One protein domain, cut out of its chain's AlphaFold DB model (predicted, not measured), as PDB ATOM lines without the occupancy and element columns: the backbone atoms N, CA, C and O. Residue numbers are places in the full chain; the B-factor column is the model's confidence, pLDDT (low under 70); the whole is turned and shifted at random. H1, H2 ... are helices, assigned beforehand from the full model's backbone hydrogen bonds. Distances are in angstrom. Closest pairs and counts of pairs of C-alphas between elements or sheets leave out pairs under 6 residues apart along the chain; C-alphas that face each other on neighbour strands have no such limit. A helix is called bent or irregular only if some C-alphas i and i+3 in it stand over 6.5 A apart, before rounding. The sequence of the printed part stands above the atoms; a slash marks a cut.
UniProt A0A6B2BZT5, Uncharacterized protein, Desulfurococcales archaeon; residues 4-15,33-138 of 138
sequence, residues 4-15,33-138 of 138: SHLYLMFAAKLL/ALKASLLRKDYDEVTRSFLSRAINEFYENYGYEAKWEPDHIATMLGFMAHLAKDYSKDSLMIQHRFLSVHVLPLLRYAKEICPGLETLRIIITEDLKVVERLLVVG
ATOM      1  N   SER A   4      31.438 156.147  62.253       95.44
ATOM      2  CA  SER A   4      32.790 155.802  62.711       95.44
ATOM      3  C   SER A   4      33.055 154.289  62.647       95.44
ATOM      4  O   SER A   4      34.093 153.859  62.144       95.44
ATOM      5  N   HIS A   5      32.090 153.474  63.080       94.44
ATOM      6  CA  HIS A   5      32.179 152.017  63.054       94.44
ATOM      7  C   HIS A   5      32.228 151.465  61.625       94.44
ATOM      8  O   HIS A   5      33.046 150.594  61.337       94.44
ATOM      9  N   LEU A   6      31.417 152.016  60.716       93.38
ATOM     10  CA  LEU A   6      31.419 151.625  59.304       93.38
ATOM     11  C   LEU A   6      32.805 151.821  58.665       93.38
ATOM     12  O   LEU A   6      33.321 150.926  57.995       93.38
ATOM     13  N   TYR A   7      33.447 152.965  58.918       95.81
ATOM     14  CA  TYR A   7      34.806 153.228  58.439       95.81
ATOM     15  C   TYR A   7      35.840 152.248  59.005       95.81
ATOM     16  O   TYR A   7      36.700 151.777  58.258       95.81
ATOM     17  N   LEU A   8      35.751 151.911  60.298       94.38
ATOM     18  CA  LEU A   8      36.642 150.923  60.917       94.38
ATOM     19  C   LEU A   8      36.456 149.530  60.318       94.38
ATOM     20  O   LEU A   8      37.453 148.858  60.073       94.38
ATOM     21  N   MET A   9      35.218 149.111  60.045       94.00
ATOM     22  CA  MET A   9      34.948 147.828  59.388       94.00
ATOM     23  C   MET A   9      35.620 147.752  58.015       94.00
ATOM     24  O   MET A   9      36.274 146.759  57.704       94.00
ATOM     25  N   PHE A  10      35.517 148.809  57.203       94.38
ATOM     26  CA  PHE A  10      36.190 148.840  55.903       94.38
ATOM     27  C   PHE A  10      37.709 148.855  56.032       94.38
ATOM     28  O   PHE A  10      38.380 148.119  55.309       94.38
ATOM     29  N   ALA A  11      38.255 149.648  56.956       94.81
ATOM     30  CA  ALA A  11      39.689 149.666  57.219       94.81
ATOM     31  C   ALA A  11      40.198 148.276  57.634       94.81
ATOM     32  O   ALA A  11      41.188 147.810  57.079       94.81
ATOM     33  N   ALA A  12      39.494 147.590  58.540       92.62
ATOM     34  CA  ALA A  12      39.820 146.235  58.977       92.62
ATOM     35  C   ALA A  12      39.790 145.243  57.803       92.62
ATOM     36  O   ALA A  12      40.768 144.533  57.573       92.62
ATOM     37  N   LYS A  13      38.728 145.268  56.988       92.00
ATOM     38  CA  LYS A  13      38.611 144.398  55.809       92.00
ATOM     39  C   LYS A  13      39.757 144.609  54.812       92.00
ATOM     40  O   LYS A  13      40.317 143.647  54.300       92.00
ATOM     41  N   LEU A  14      40.145 145.862  54.571       92.06
ATOM     42  CA  LEU A  14      41.264 146.227  53.692       92.06
ATOM     43  C   LEU A  14      42.643 145.861  54.260       92.06
ATOM     44  O   LEU A  14      43.614 145.832  53.508       92.06
ATOM     45  N   LEU A  15      42.736 145.592  55.562       90.38
ATOM     46  CA  LEU A  15      43.931 145.056  56.216       90.38
ATOM     47  C   LEU A  15      43.925 143.519  56.285       90.38
ATOM     48  O   LEU A  15      44.880 142.935  56.788       90.38
ATOM     49  N   ALA A  33      48.899 147.514  47.216       92.44
ATOM     50  CA  ALA A  33      49.024 148.532  46.179       92.44
ATOM     51  C   ALA A  33      48.003 149.678  46.308       92.44
ATOM     52  O   ALA A  33      48.048 150.626  45.519       92.44
ATOM     53  N   LEU A  34      47.089 149.637  47.287       95.31
ATOM     54  CA  LEU A  34      45.993 150.604  47.447       95.31
ATOM     55  C   LEU A  34      46.440 151.930  48.090       95.31
ATOM     56  O   LEU A  34      45.881 152.386  49.092       95.31
ATOM     57  N   LYS A  35      47.451 152.560  47.488       96.88
ATOM     58  CA  LYS A  35      48.130 153.768  47.976       96.88
ATOM     59  C   LYS A  35      47.937 154.944  47.028       96.88
ATOM     60  O   LYS A  35      47.998 154.789  45.806       96.88
ATOM     61  N   ALA A  36      47.753 156.144  47.576       96.81
ATOM     62  CA  ALA A  36      47.566 157.347  46.767       96.81
ATOM     63  C   ALA A  36      48.789 157.661  45.894       96.81
ATOM     64  O   ALA A  36      48.626 157.978  44.715       96.81
ATOM     65  N   SER A  37      49.997 157.506  46.435       96.81
ATOM     66  CA  SER A  37      51.265 157.691  45.718       96.81
ATOM     67  C   SER A  37      51.412 156.787  44.489       96.81
ATOM     68  O   SER A  37      52.057 157.174  43.516       96.81
ATOM     69  N   LEU A  38      50.763 155.621  44.479       96.06
ATOM     70  CA  LEU A  38      50.779 154.701  43.343       96.06
ATOM     71  C   LEU A  38      49.627 154.976  42.367       96.06
ATOM     72  O   LEU A  38      49.816 154.979  41.148       96.06
ATOM     73  N   LEU A  39      48.428 155.242  42.890       96.19
ATOM     74  CA  LEU A  39      47.191 155.156  42.111       96.19
ATOM     75  C   LEU A  39      46.606 156.497  41.654       96.19
ATOM     76  O   LEU A  39      45.807 156.498  40.723       96.19
ATOM     77  N   ARG A  40      46.980 157.638  42.249       95.69
ATOM     78  CA  ARG A  40      46.407 158.966  41.930       95.69
ATOM     79  C   ARG A  40      46.910 159.548  40.606       95.69
ATOM     80  O   ARG A  40      47.627 160.543  40.582       95.69
ATOM     81  N   LYS A  41      46.542 158.913  39.489       93.81
ATOM     82  CA  LYS A  41      46.988 159.259  38.124       93.81
ATOM     83  C   LYS A  41      46.562 160.664  37.662       93.81
ATOM     84  O   LYS A  41      46.966 161.087  36.585       93.81
ATOM     85  N   ASP A  42      45.736 161.369  38.434       94.50
ATOM     86  CA  ASP A  42      45.434 162.793  38.254       94.50
ATOM     87  C   ASP A  42      46.613 163.719  38.595       94.50
ATOM     88  O   ASP A  42      46.629 164.864  38.146       94.50
ATOM     89  N   TYR A  43      47.605 163.229  39.338       94.94
ATOM     90  CA  TYR A  43      48.862 163.923  39.605       94.94
ATOM     91  C   TYR A  43      50.017 163.321  38.796       94.94
ATOM     92  O   TYR A  43      50.043 162.120  38.505       94.94
ATOM     93  N   ASP A  44      51.018 164.145  38.480       96.12
ATOM     94  CA  ASP A  44      52.290 163.666  37.942       96.12
ATOM     95  C   ASP A  44      53.057 162.824  38.985       96.12
ATOM     96  O   ASP A  44      52.742 162.811  40.176       96.12
ATOM     97  N   GLU A  45      54.062 162.075  38.535       94.50
ATOM     98  CA  GLU A  45      54.846 161.173  39.390       94.50
ATOM     99  C   GLU A  45      55.530 161.881  40.567       94.50
ATOM    100  O   GLU A  45      55.505 161.367  41.688       94.50
ATOM    101  N   VAL A  46      56.077 163.080  40.342       94.94
ATOM    102  CA  VAL A  46      56.767 163.842  41.385       94.94
ATOM    103  C   VAL A  46      55.758 164.264  42.443       94.94
ATOM    104  O   VAL A  46      55.944 163.951  43.618       94.94
ATOM    105  N   THR A  47      54.646 164.879  42.045       94.44
ATOM    106  CA  THR A  47      53.583 165.278  42.980       94.44
ATOM    107  C   THR A  47      53.022 164.082  43.754       94.44
ATOM    108  O   THR A  47      52.845 164.164  44.972       94.44
ATOM    109  N   ARG A  48      52.801 162.938  43.090       95.25
ATOM    110  CA  ARG A  48      52.322 161.713  43.752       95.25
ATOM    111  C   ARG A  48      53.255 161.219  44.851       95.25
ATOM    112  O   ARG A  48      52.767 160.790  45.896       95.25
ATOM    113  N   SER A  49      54.568 161.299  44.647       94.44
ATOM    114  CA  SER A  49      55.557 160.832  45.628       94.44
ATOM    115  C   SER A  49      55.496 161.582  46.966       94.44
ATOM    116  O   SER A  49      55.851 161.026  48.004       94.44
ATOM    117  N   PHE A  50      54.969 162.813  46.977       95.88
ATOM    118  CA  PHE A  50      54.796 163.610  48.194       95.88
ATOM    119  C   PHE A  50      53.463 163.371  48.914       95.88
ATOM    120  O   PHE A  50      53.302 163.831  50.047       95.88
ATOM    121  N   LEU A  51      52.511 162.651  48.307       95.94
ATOM    122  CA  LEU A  51      51.165 162.488  48.868       95.94
ATOM    123  C   LEU A  51      51.181 161.823  50.243       95.94
ATOM    124  O   LEU A  51      50.478 162.290  51.132       95.94
ATOM    125  N   SER A  52      51.999 160.785  50.435       96.81
ATOM    126  CA  SER A  52      52.107 160.088  51.724       96.81
ATOM    127  C   SER A  52      52.473 161.049  52.855       96.81
ATOM    128  O   SER A  52      51.785 161.123  53.871       96.81
ATOM    129  N   ARG A  53      53.480 161.897  52.627       96.62
ATOM    130  CA  ARG A  53      53.886 162.921  53.590       96.62
ATOM    131  C   ARG A  53      52.798 163.975  53.811       96.62
ATOM    132  O   ARG A  53      52.479 164.267  54.957       96.62
ATOM    133  N   ALA A  54      52.218 164.523  52.743       95.31
ATOM    134  CA  ALA A  54      51.192 165.563  52.850       95.31
ATOM    135  C   ALA A  54      49.936 165.074  53.594       95.31
ATOM    136  O   ALA A  54      49.325 165.814  54.361       95.31
ATOM    137  N   ILE A  55      49.556 163.813  53.384       97.38
ATOM    138  CA  ILE A  55      48.445 163.172  54.091       97.38
ATOM    139  C   ILE A  55      48.805 162.927  55.562       97.38
ATOM    140  O   ILE A  55      47.966 163.157  56.427       97.38
ATOM    141  N   ASN A  56      50.044 162.533  55.869       97.69
ATOM    142  CA  ASN A  56      50.483 162.394  57.257       97.69
ATOM    143  C   ASN A  56      50.454 163.729  58.017       97.69
ATOM    144  O   ASN A  56      49.937 163.795  59.126       97.69
ATOM    145  N   GLU A  57      50.926 164.810  57.392       96.00
ATOM    146  CA  GLU A  57      50.827 166.162  57.959       96.00
ATOM    147  C   GLU A  57      49.353 166.551  58.197       96.00
ATOM    148  O   GLU A  57      49.020 167.183  59.198       96.00
ATOM    149  N   PHE A  58      48.430 166.130  57.320       95.00
ATOM    150  CA  PHE A  58      46.993 166.302  57.551       95.00
ATOM    151  C   PHE A  58      46.534 165.570  58.820       95.00
ATOM    152  O   PHE A  58      45.827 166.158  59.627       95.00
ATOM    153  N   TYR A  59      46.944 164.318  59.024       97.31
ATOM    154  CA  TYR A  59      46.583 163.535  60.211       97.31
ATOM    155  C   TYR A  59      47.047 164.173  61.518       97.31
ATOM    156  O   TYR A  59      46.251 164.313  62.452       97.31
ATOM    157  N   GLU A  60      48.304 164.607  61.564       95.81
ATOM    158  CA  GLU A  60      48.915 165.221  62.743       95.81
ATOM    159  C   GLU A  60      48.161 166.485  63.176       95.81
ATOM    160  O   GLU A  60      47.880 166.668  64.363       95.81
ATOM    161  N   ASN A  61      47.725 167.302  62.211       94.75
ATOM    162  CA  ASN A  61      46.934 168.511  62.467       94.75
ATOM    163  C   ASN A  61      45.582 168.238  63.149       94.75
ATOM    164  O   ASN A  61      45.001 169.148  63.740       94.75
ATOM    165  N   TYR A  62      45.084 167.002  63.084       94.00
ATOM    166  CA  TYR A  62      43.813 166.585  63.682       94.00
ATOM    167  C   TYR A  62      43.985 165.510  64.765       94.00
ATOM    168  O   TYR A  62      43.027 164.818  65.126       94.00
ATOM    169  N   GLY A  63      45.203 165.381  65.302       94.56
ATOM    170  CA  GLY A  63      45.508 164.491  66.421       94.56
ATOM    171  C   GLY A  63      45.337 163.008  66.091       94.56
ATOM    172  O   GLY A  63      44.984 162.228  66.976       94.56
ATOM    173  N   TYR A  64      45.535 162.623  64.830       96.44
ATOM    174  CA  TYR A  64      45.518 161.230  64.400       96.44
ATOM    175  C   TYR A  64      46.934 160.739  64.113       96.44
ATOM    176  O   TYR A  64      47.697 161.388  63.405       96.44
ATOM    177  N   GLU A  65      47.265 159.562  64.636       95.06
ATOM    178  CA  GLU A  65      48.540 158.894  64.390       95.06
ATOM    179  C   GLU A  65      48.322 157.713  63.439       95.06
ATOM    180  O   GLU A  65      47.569 156.775  63.730       95.06
ATOM    181  N   ALA A  66      48.968 157.761  62.275       92.94
ATOM    182  CA  ALA A  66      48.886 156.692  61.293       92.94
ATOM    183  C   ALA A  66      49.657 155.454  61.775       92.94
ATOM    184  O   ALA A  66      50.869 155.485  61.954       92.94
ATOM    185  N   LYS A  67      48.951 154.329  61.932       85.19
ATOM    186  CA  LYS A  67      49.569 153.033  62.282       85.19
ATOM    187  C   LYS A  67      50.247 152.331  61.103       85.19
ATOM    188  O   LYS A  67      51.018 151.400  61.302       85.19
ATOM    189  N   TRP A  68      49.912 152.751  59.891       90.31
ATOM    190  CA  TRP A  68      50.349 152.169  58.628       90.31
ATOM    191  C   TRP A  68      50.710 153.294  57.659       90.31
ATOM    192  O   TRP A  68      50.659 154.469  58.018       90.31
ATOM    193  N   GLU A  69      51.043 152.940  56.419       95.62
ATOM    194  CA  GLU A  69      51.382 153.919  55.390       95.62
ATOM    195  C   GLU A  69      50.282 154.990  55.251       95.62
ATOM    196  O   GLU A  69      49.111 154.637  55.046       95.62
ATOM    197  N   PRO A  70      50.620 156.287  55.390       97.50
ATOM    198  CA  PRO A  70      49.629 157.347  55.518       97.50
ATOM    199  C   PRO A  70      48.645 157.440  54.356       97.50
ATOM    200  O   PRO A  70      47.455 157.677  54.556       97.50
ATOM    201  N   ASP A  71      49.127 157.229  53.136       97.50
ATOM    202  CA  ASP A  71      48.336 157.309  51.915       97.50
ATOM    203  C   ASP A  71      47.697 155.985  51.488       97.50
ATOM    204  O   ASP A  71      47.098 155.915  50.411       97.50
ATOM    205  N   HIS A  72      47.800 154.946  52.313       97.62
ATOM    206  CA  HIS A  72      47.063 153.711  52.105       97.62
ATOM    207  C   HIS A  72      45.577 153.911  52.431       97.62
ATOM    208  O   HIS A  72      45.224 154.512  53.451       97.62
ATOM    209  N   ILE A  73      44.684 153.362  51.600       97.19
ATOM    210  CA  ILE A  73      43.233 153.549  51.749       97.19
ATOM    211  C   ILE A  73      42.713 153.103  53.125       97.19
ATOM    212  O   ILE A  73      41.877 153.784  53.712       97.19
ATOM    213  N   ALA A  74      43.240 152.014  53.689       96.44
ATOM    214  CA  ALA A  74      42.841 151.559  55.023       96.44
ATOM    215  C   ALA A  74      43.193 152.589  56.115       96.44
ATOM    216  O   ALA A  74      42.374 152.860  56.992       96.44
ATOM    217  N   THR A  75      44.372 153.215  56.032       97.75
ATOM    218  CA  THR A  75      44.808 154.265  56.966       97.75
ATOM    219  C   THR A  75      43.918 155.496  56.858       97.75
ATOM    220  O   THR A  75      43.474 156.023  57.878       97.75
ATOM    221  N   MET A  76      43.597 155.906  55.626       98.25
ATOM    222  CA  MET A  76      42.677 157.010  55.350       98.25
ATOM    223  C   MET A  76      41.279 156.762  55.927       98.25
ATOM    224  O   MET A  76      40.666 157.674  56.478       98.25
ATOM    225  N   LEU A  77      40.766 155.534  55.821       97.75
ATOM    226  CA  LEU A  77      39.474 155.165  56.403       97.75
ATOM    227  C   LEU A  77      39.541 155.110  57.933       97.75
ATOM    228  O   LEU A  77      38.605 155.551  58.591       97.75
ATOM    229  N   GLY A  78      40.659 154.666  58.514       97.38
ATOM    230  CA  GLY A  78      40.901 154.774  59.956       97.38
ATOM    231  C   GLY A  78      40.873 156.225  60.451       97.38
ATOM    232  O   GLY A  78      40.257 156.521  61.475       97.38
ATOM    233  N   PHE A  79      41.446 157.154  59.682       97.81
ATOM    234  CA  PHE A  79      41.359 158.582  59.978       97.81
ATOM    235  C   PHE A  79      39.924 159.114  59.854       97.81
ATOM    236  O   PHE A  79      39.448 159.834  60.730       97.81
ATOM    237  N   MET A  80      39.187 158.708  58.819       98.19
ATOM    238  CA  MET A  80      37.768 159.053  58.699       98.19
ATOM    239  C   MET A  80      36.939 158.526  59.870       98.19
ATOM    240  O   MET A  80      36.068 159.241  60.360       98.19
ATOM    241  N   ALA A  81      37.232 157.324  60.373       97.12
ATOM    242  CA  ALA A  81      36.590 156.799  61.572       97.12
ATOM    243  C   ALA A  81      36.871 157.650  62.815       97.12
ATOM    244  O   ALA A  81      35.988 157.807  63.656       97.12
ATOM    245  N   HIS A  82      38.091 158.180  62.945       96.25
ATOM    246  CA  HIS A  82      38.460 159.106  64.016       96.25
ATOM    247  C   HIS A  82      37.649 160.401  63.934       96.25
ATOM    248  O   HIS A  82      37.006 160.768  64.915       96.25
ATOM    249  N   LEU A  83      37.593 161.027  62.755       96.31
ATOM    250  CA  LEU A  83      36.824 162.257  62.543       96.31
ATOM    251  C   LEU A  83      35.313 162.055  62.725       96.31
ATOM    252  O   LEU A  83      34.644 162.893  63.321       96.31
ATOM    253  N   ALA A  84      34.763 160.932  62.252       96.19
ATOM    254  CA  ALA A  84      33.325 160.652  62.266       96.19
ATOM    255  C   ALA A  84      32.720 160.455  63.672       96.19
ATOM    256  O   ALA A  84      31.507 160.283  63.785       96.19
ATOM    257  N   LYS A  85      33.541 160.479  64.731       94.88
ATOM    258  CA  LYS A  85      33.089 160.528  66.132       94.88
ATOM    259  C   LYS A  85      32.623 161.923  66.552       94.88
ATOM    260  O   LYS A  85      31.849 162.038  67.497       94.88
ATOM    261  N   ASP A  86      33.101 162.963  65.873       93.62
ATOM    262  CA  ASP A  86      32.751 164.353  66.142       93.62
ATOM    263  C   ASP A  86      31.886 164.922  65.009       93.62
ATOM    264  O   ASP A  86      32.256 164.877  63.833       93.62
ATOM    265  N   TYR A  87      30.731 165.469  65.384       92.69
ATOM    266  CA  TYR A  87      29.754 166.095  64.491       92.69
ATOM    267  C   TYR A  87      29.789 167.627  64.564       92.69
ATOM    268  O   TYR A  87      28.889 168.288  64.047       92.69
ATOM    269  N   SER A  88      30.808 168.208  65.203       94.88
ATOM    270  CA  SER A  88      31.074 169.639  65.125       94.88
ATOM    271  C   SER A  88      31.218 170.087  63.667       94.88
ATOM    272  O   SER A  88      31.663 169.335  62.795       94.88
ATOM    273  N   LYS A  89      30.848 171.339  63.393       94.81
ATOM    274  CA  LYS A  89      30.938 171.913  62.045       94.81
ATOM    275  C   LYS A  89      32.354 171.828  61.477       94.81
ATOM    276  O   LYS A  89      32.517 171.451  60.318       94.81
ATOM    277  N   ASP A  90      33.360 172.105  62.303       93.06
ATOM    278  CA  ASP A  90      34.765 172.017  61.907       93.06
ATOM    279  C   ASP A  90      35.129 170.580  61.512       93.06
ATOM    280  O   ASP A  90      35.638 170.364  60.410       93.06
ATOM    281  N   SER A  91      34.780 169.583  62.340       95.25
ATOM    282  CA  SER A  91      34.997 168.164  62.016       95.25
ATOM    283  C   SER A  91      34.303 167.765  60.713       95.25
ATOM    284  O   SER A  91      34.918 167.149  59.843       95.25
ATOM    285  N   LEU A  92      33.045 168.163  60.517       97.38
ATOM    286  CA  LEU A  92      32.293 167.855  59.300       97.38
ATOM    287  C   LEU A  92      32.916 168.494  58.048       97.38
ATOM    288  O   LEU A  92      32.963 167.853  56.996       97.38
ATOM    289  N   MET A  93      33.444 169.718  58.142       96.69
ATOM    290  CA  MET A  93      34.156 170.366  57.032       96.69
ATOM    291  C   MET A  93      35.430 169.599  56.664       96.69
ATOM    292  O   MET A  93      35.746 169.434  55.483       96.69
ATOM    293  N   ILE A  94      36.154 169.101  57.667       97.06
ATOM    294  CA  ILE A  94      37.372 168.311  57.473       97.06
ATOM    295  C   ILE A  94      37.030 166.953  56.860       97.06
ATOM    296  O   ILE A  94      37.676 166.556  55.893       97.06
ATOM    297  N   GLN A  95      35.988 166.277  57.355       97.88
ATOM    298  CA  GLN A  95      35.467 165.033  56.781       97.88
ATOM    299  C   GLN A  95      35.120 165.221  55.302       97.88
ATOM    300  O   GLN A  95      35.597 164.464  54.457       97.88
ATOM    301  N   HIS A  96      34.347 166.261  54.973       98.12
ATOM    302  CA  HIS A  96      33.971 166.581  53.593       98.12
ATOM    303  C   HIS A  96      35.199 166.763  52.702       98.12
ATOM    304  O   HIS A  96      35.326 166.104  51.662       98.12
ATOM    305  N   ARG A  97      36.140 167.607  53.142       97.56
ATOM    306  CA  ARG A  97      37.378 167.887  52.414       97.56
ATOM    307  C   ARG A  97      38.199 166.620  52.218       97.56
ATOM    308  O   ARG A  97      38.656 166.363  51.107       97.56
ATOM    309  N   PHE A  98      38.386 165.828  53.268       98.00
ATOM    310  CA  PHE A  98      39.245 164.653  53.218       98.00
ATOM    311  C   PHE A  98      38.669 163.565  52.304       98.00
ATOM    312  O   PHE A  98      39.381 163.018  51.457       98.00
ATOM    313  N   LEU A  99      37.357 163.320  52.392       98.25
ATOM    314  CA  LEU A  99      36.656 162.407  51.492       98.25
ATOM    315  C   LEU A  99      36.757 162.853  50.031       98.25
ATOM    316  O   LEU A  99      37.096 162.047  49.164       98.25
ATOM    317  N   SER A 100      36.506 164.135  49.767       97.69
ATOM    318  CA  SER A 100      36.449 164.684  48.409       97.69
ATOM    319  C   SER A 100      37.821 164.788  47.740       97.69
ATOM    320  O   SER A 100      37.933 164.578  46.534       97.69
ATOM    321  N   VAL A 101      38.870 165.112  48.501       96.31
ATOM    322  CA  VAL A 101      40.212 165.400  47.964       96.31
ATOM    323  C   VAL A 101      41.127 164.175  47.978       96.31
ATOM    324  O   VAL A 101      41.969 164.030  47.086       96.31
ATOM    325  N   HIS A 102      40.981 163.278  48.955       97.06
ATOM    326  CA  HIS A 102      41.900 162.151  49.141       97.06
ATOM    327  C   HIS A 102      41.229 160.805  48.863       97.06
ATOM    328  O   HIS A 102      41.646 160.106  47.936       97.06
ATOM    329  N   VAL A 103      40.169 160.469  49.605       97.88
ATOM    330  CA  VAL A 103      39.578 159.118  49.607       97.88
ATOM    331  C   VAL A 103      38.876 158.786  48.290       97.88
ATOM    332  O   VAL A 103      39.216 157.796  47.642       97.88
ATOM    333  N   LEU A 104      37.911 159.600  47.856       98.00
ATOM    334  CA  LEU A 104      37.136 159.325  46.641       98.00
ATOM    335  C   LEU A 104      37.995 159.350  45.368       98.00
ATOM    336  O   LEU A 104      37.835 158.445  44.541       98.00
ATOM    337  N   PRO A 105      38.930 160.305  45.190       96.88
ATOM    338  CA  PRO A 105      39.862 160.257  44.072       96.88
ATOM    339  C   PRO A 105      40.744 159.005  44.075       96.88
ATOM    340  O   PRO A 105      40.964 158.432  43.013       96.88
ATOM    341  N   LEU A 106      41.208 158.529  45.238       97.38
ATOM    342  CA  LEU A 106      41.948 157.266  45.321       97.38
ATOM    343  C   LEU A 106      41.072 156.083  44.885       97.38
ATOM    344  O   LEU A 106      41.461 155.323  43.999       97.38
ATOM    345  N   LEU A 107      39.856 155.968  45.429       96.94
ATOM    346  CA  LEU A 107      38.918 154.890  45.091       96.94
ATOM    347  C   LEU A 107      38.531 154.873  43.605       96.94
ATOM    348  O   LEU A 107      38.316 153.803  43.036       96.94
ATOM    349  N   ARG A 108      38.483 156.041  42.949       95.94
ATOM    350  CA  ARG A 108      38.237 156.150  41.503       95.94
ATOM    351  C   ARG A 108      39.255 155.366  40.674       95.94
ATOM    352  O   ARG A 108      38.846 154.786  39.674       95.94
ATOM    353  N   TYR A 109      40.530 155.373  41.061       94.88
ATOM    354  CA  TYR A 109      41.593 154.648  40.356       94.88
ATOM    355  C   TYR A 109      41.799 153.241  40.912       94.88
ATOM    356  O   TYR A 109      42.097 152.317  40.162       94.88
ATOM    357  N   ALA A 110      41.592 153.052  42.214       94.06
ATOM    358  CA  ALA A 110      41.758 151.761  42.868       94.06
ATOM    359  C   ALA A 110      40.832 150.677  42.297       94.06
ATOM    360  O   ALA A 110      41.234 149.522  42.183       94.06
ATOM    361  N   LYS A 111      39.628 151.046  41.843       92.56
ATOM    362  CA  LYS A 111      38.720 150.100  41.180       92.56
ATOM    363  C   LYS A 111      39.244 149.524  39.861       92.56
ATOM    364  O   LYS A 111      38.755 148.491  39.425       92.56
ATOM    365  N   GLU A 112      40.200 150.189  39.209       90.94
ATOM    366  CA  GLU A 112      40.806 149.684  37.969       90.94
ATOM    367  C   GLU A 112      41.646 148.427  38.233       90.94
ATOM    368  O   GLU A 112      41.785 147.594  37.343       90.94
ATOM    369  N   ILE A 113      42.189 148.292  39.448       90.69
ATOM    370  CA  ILE A 113      43.022 147.154  39.864       90.69
ATOM    371  C   ILE A 113      42.309 146.214  40.843       90.69
ATOM    372  O   ILE A 113      42.667 145.046  40.938       90.69
ATOM    373  N   CYS A 114      41.294 146.705  41.553       93.19
ATOM    374  CA  CYS A 114      40.466 145.931  42.471       93.19
ATOM    375  C   CYS A 114      38.986 146.298  42.262       93.19
ATOM    376  O   CYS A 114      38.473 147.191  42.946       93.19
ATOM    377  N   PRO A 115      38.285 145.653  41.307       91.44
ATOM    378  CA  PRO A 115      36.931 146.038  40.899       91.44
ATOM    379  C   PRO A 115      35.908 146.128  42.034       91.44
ATOM    380  O   PRO A 115      35.035 146.996  41.997       91.44
ATOM    381  N   GLY A 116      36.030 145.298  43.074       89.25
ATOM    382  CA  GLY A 116      35.107 145.345  44.207       89.25
ATOM    383  C   GLY A 116      35.171 146.634  45.031       89.25
ATOM    384  O   GLY A 116      34.204 146.969  45.714       89.25
ATOM    385  N   LEU A 117      36.223 147.451  44.885       94.38
ATOM    386  CA  LEU A 117      36.273 148.794  45.480       94.38
ATOM    387  C   LEU A 117      35.273 149.776  44.862       94.38
ATOM    388  O   LEU A 117      35.065 150.848  45.431       94.38
ATOM    389  N   GLU A 118      34.616 149.444  43.746       94.88
ATOM    390  CA  GLU A 118      33.501 150.255  43.246       94.88
ATOM    391  C   GLU A 118      32.357 150.311  44.268       94.88
ATOM    392  O   GLU A 118      31.806 151.390  44.491       94.88
ATOM    393  N   THR A 119      32.052 149.207  44.959       93.94
ATOM    394  CA  THR A 119      31.030 149.203  46.018       93.94
ATOM    395  C   THR A 119      31.433 150.118  47.169       93.94
ATOM    396  O   THR A 119      30.636 150.947  47.607       93.94
ATOM    397  N   LEU A 120      32.696 150.051  47.604       95.12
ATOM    398  CA  LEU A 120      33.223 150.969  48.613       95.12
ATOM    399  C   LEU A 120      33.099 152.425  48.151       95.12
ATOM    400  O   LEU A 120      32.620 153.273  48.899       95.12
ATOM    401  N   ARG A 121      33.467 152.724  46.901       96.62
ATOM    402  CA  ARG A 121      33.349 154.068  46.322       96.62
ATOM    403  C   ARG A 121      31.914 154.585  46.371       96.62
ATOM    404  O   ARG A 121      31.718 155.750  46.712       96.62
ATOM    405  N   ILE A 122      30.929 153.747  46.052       96.56
ATOM    406  CA  ILE A 122      29.505 154.102  46.122       96.56
ATOM    407  C   ILE A 122      29.112 154.430  47.564       96.56
ATOM    408  O   ILE A 122      28.567 155.504  47.807       96.56
ATOM    409  N   ILE A 123      29.454 153.567  48.523       95.69
ATOM    410  CA  ILE A 123      29.123 153.772  49.940       95.69
ATOM    411  C   ILE A 123      29.737 155.076  50.464       95.69
ATOM    412  O   ILE A 123      29.037 155.889  51.063       95.69
ATOM    413  N   ILE A 124      31.020 155.322  50.183       97.38
ATOM    414  CA  ILE A 124      31.697 156.558  50.599       97.38
ATOM    415  C   ILE A 124      31.106 157.794  49.902       97.38
ATOM    416  O   ILE A 124      31.033 158.862  50.505       97.38
ATOM    417  N   THR A 125      30.647 157.665  48.655       98.12
ATOM    418  CA  THR A 125      29.964 158.759  47.945       98.12
ATOM    419  C   THR A 125      28.629 159.104  48.607       98.12
ATOM    420  O   THR A 125      28.300 160.280  48.745       98.12
ATOM    421  N   GLU A 126      27.858 158.106  49.040       97.50
ATOM    422  CA  GLU A 126      26.612 158.346  49.773       97.50
ATOM    423  C   GLU A 126      26.865 158.937  51.164       97.50
ATOM    424  O   GLU A 126      26.133 159.837  51.583       97.50
ATOM    425  N   ASP A 127      27.923 158.509  51.858       96.94
ATOM    426  CA  ASP A 127      28.299 159.111  53.140       96.94
ATOM    427  C   ASP A 127      28.735 160.575  52.984       96.94
ATOM    428  O   ASP A 127      28.320 161.422  53.772       96.94
ATOM    429  N   LEU A 128      29.462 160.923  51.916       97.75
ATOM    430  CA  LEU A 128      29.787 162.322  51.621       97.75
ATOM    431  C   LEU A 128      28.519 163.189  51.524       97.75
ATOM    432  O   LEU A 128      28.467 164.260  52.123       97.75
ATOM    433  N   LYS A 129      27.455 162.701  50.871       97.75
ATOM    434  CA  LYS A 129      26.156 163.403  50.821       97.75
ATOM    435  C   LYS A 129      25.493 163.521  52.197       97.75
ATOM    436  O   LYS A 129      24.706 164.435  52.440       97.75
ATOM    437  N   VAL A 130      25.732 162.573  53.106       96.25
ATOM    438  CA  VAL A 130      25.296 162.693  54.508       96.25
ATOM    439  C   VAL A 130      26.061 163.825  55.192       96.25
ATOM    440  O   VAL A 130      25.418 164.690  55.781       96.25
ATOM    441  N   VAL A 131      27.389 163.879  55.054       96.88
ATOM    442  CA  VAL A 131      28.220 164.969  55.598       96.88
ATOM    443  C   VAL A 131      27.770 166.330  55.067       96.88
ATOM    444  O   VAL A 131      27.589 167.259  55.849       96.88
ATOM    445  N   GLU A 132      27.515 166.447  53.764       96.31
ATOM    446  CA  GLU A 132      27.014 167.682  53.142       96.31
ATOM    447  C   GLU A 132      25.683 168.133  53.744       96.31
ATOM    448  O   GLU A 132      25.510 169.307  54.062       96.31
ATOM    449  N   ARG A 133      24.747 167.203  53.967       95.88
ATOM    450  CA  ARG A 133      23.470 167.520  54.623       95.88
ATOM    451  C   ARG A 133      23.662 167.978  56.065       95.88
ATOM    452  O   ARG A 133      23.008 168.929  56.478       95.88
ATOM    453  N   LEU A 134      24.561 167.340  56.812       94.06
ATOM    454  CA  LEU A 134      24.871 167.734  58.188       94.06
ATOM    455  C   LEU A 134      25.502 169.135  58.251       94.06
ATOM    456  O   LEU A 134      25.172 169.900  59.149       94.06
ATOM    457  N   LEU A 135      26.329 169.504  57.267       91.94
ATOM    458  CA  LEU A 135      26.922 170.843  57.149       91.94
ATOM    459  C   LEU A 135      25.914 171.951  56.818       91.94
ATOM    460  O   LEU A 135      26.148 173.102  57.172       91.94
ATOM    461  N   VAL A 136      24.829 171.630  56.110       84.12
ATOM    462  CA  VAL A 136      23.770 172.601  55.776       84.12
ATOM    463  C   VAL A 136      22.830 172.839  56.961       84.12
ATOM    464  O   VAL A 136      22.266 173.923  57.087       84.12
ATOM    465  N   VAL A 137      22.641 171.828  57.811       64.81
ATOM    466  CA  VAL A 137      21.705 171.871  58.947       64.81
ATOM    467  C   VAL A 137      22.361 172.406  60.234       64.81
ATOM    468  O   VAL A 137      21.634 172.870  61.112       64.81
ATOM    469  N   GLY A 138      23.696 172.361  60.352       55.34
ATOM    470  CA  GLY A 138      24.475 172.832  61.513       55.34
ATOM    471  C   GLY A 138      25.074 174.234  61.384       55.34
ATOM    472  O   GLY A 138      25.015 174.970  62.391       55.34
TER     473      GLY A 138
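What this domain is: This is residues 4 to 15 and 33 to 138 of the 138 residues of an uncharacterized protein of Desulfurococcales archaeon (UniProt A0A6B2BZT5). Four helices, H1, H5, H6 and H7, lie side by side in a row curved into an open U, each running opposite to its neighbour in the row, and H4 runs along the outside of the bend made by H5 and H6. The two short helices H2 and H3 are at one end, H2 between the end of H6 and the start of H4, and H3 farther out. The printed part has 118 residues with seven named helices, H1 to H7 in order, and no named strand; its class is all helix. It is compact, with a radius of gyration of the C-alphas of 13.5 A, and the C-alphas span 39 by 29 by 25 A.

Where its parts are: H1 covers residues 4 to 14, from C-alpha 4 at (32.790, 155.802, 62.711), and is 15.6 A long. After the cut come H2, residues 36 to 39, and H3, residues 45 to 49. H4, residues 51 to 61, is 15.5 A long, and H5, residues 73 to 83, is 15.3 A long. H6, residues 89 to 110, starts at C-alpha 89 at (30.938, 171.913, 62.045), is 29.8 A long and has a kink of 28 degrees near residue 98. It is irregular, but only just: C-alphas 101 and 104 are 6.9 A apart. H7, residues 117 to 137, is 30.4 A long and ends at C-alpha 137 at (21.705, 171.871, 58.947).

How they stand to each other: H1 touches H5 at a shallow tilt of 13 degrees, opposite ways; their closest C-alphas, of Ser 4 and Ala 81, are 4.1 A apart. H5 and H6 form a helical hairpin at a shallow tilt of 12 degrees, with the closest C-alphas, of Leu 83 and Ser 91, at 6.2 A. H6 and H7 form another, at a shallow tilt of 20 degrees, with the closest C-alphas, of Leu 107 and Arg 121, at 5.8 A. H1 and H7 are only just apart, with the closest C-alphas 8.2 A from each other. H4 is close to H5 but not clearly touching, the same way at a shallow tilt of 17 degrees, with C-alphas 59 and 79 closest at 7.2 A. H4 and H6 are near each other. H2 touches H6, whose residues 102 to 110 alone meet it, with the C-alphas of Ala 36 and Leu 106 closest at 5.8 A. H2 also touches H3, with C-alphas 37 and 48 closest at 4.6 A, and H4, with C-alphas 37 and 51 closest at 5.7 A. Every O i to N i+4 pair is within hydrogen-bond range in H1, H3, H4, H5 and H7, against 15 of 18 in H6; H2 is too short for such a pair.

The domain as a whole: The C-alphas of Val 46 and Val 137 are the farthest apart, at 40.0 A. Residues 16 to 32 are not printed, and C-alphas 15 and 33 are 11.8 A apart across this cut. The link from H4 to H5, 11 residues, is long. The mean pLDDT of the printed part is 94.7; residues 137 to 138 are under 70.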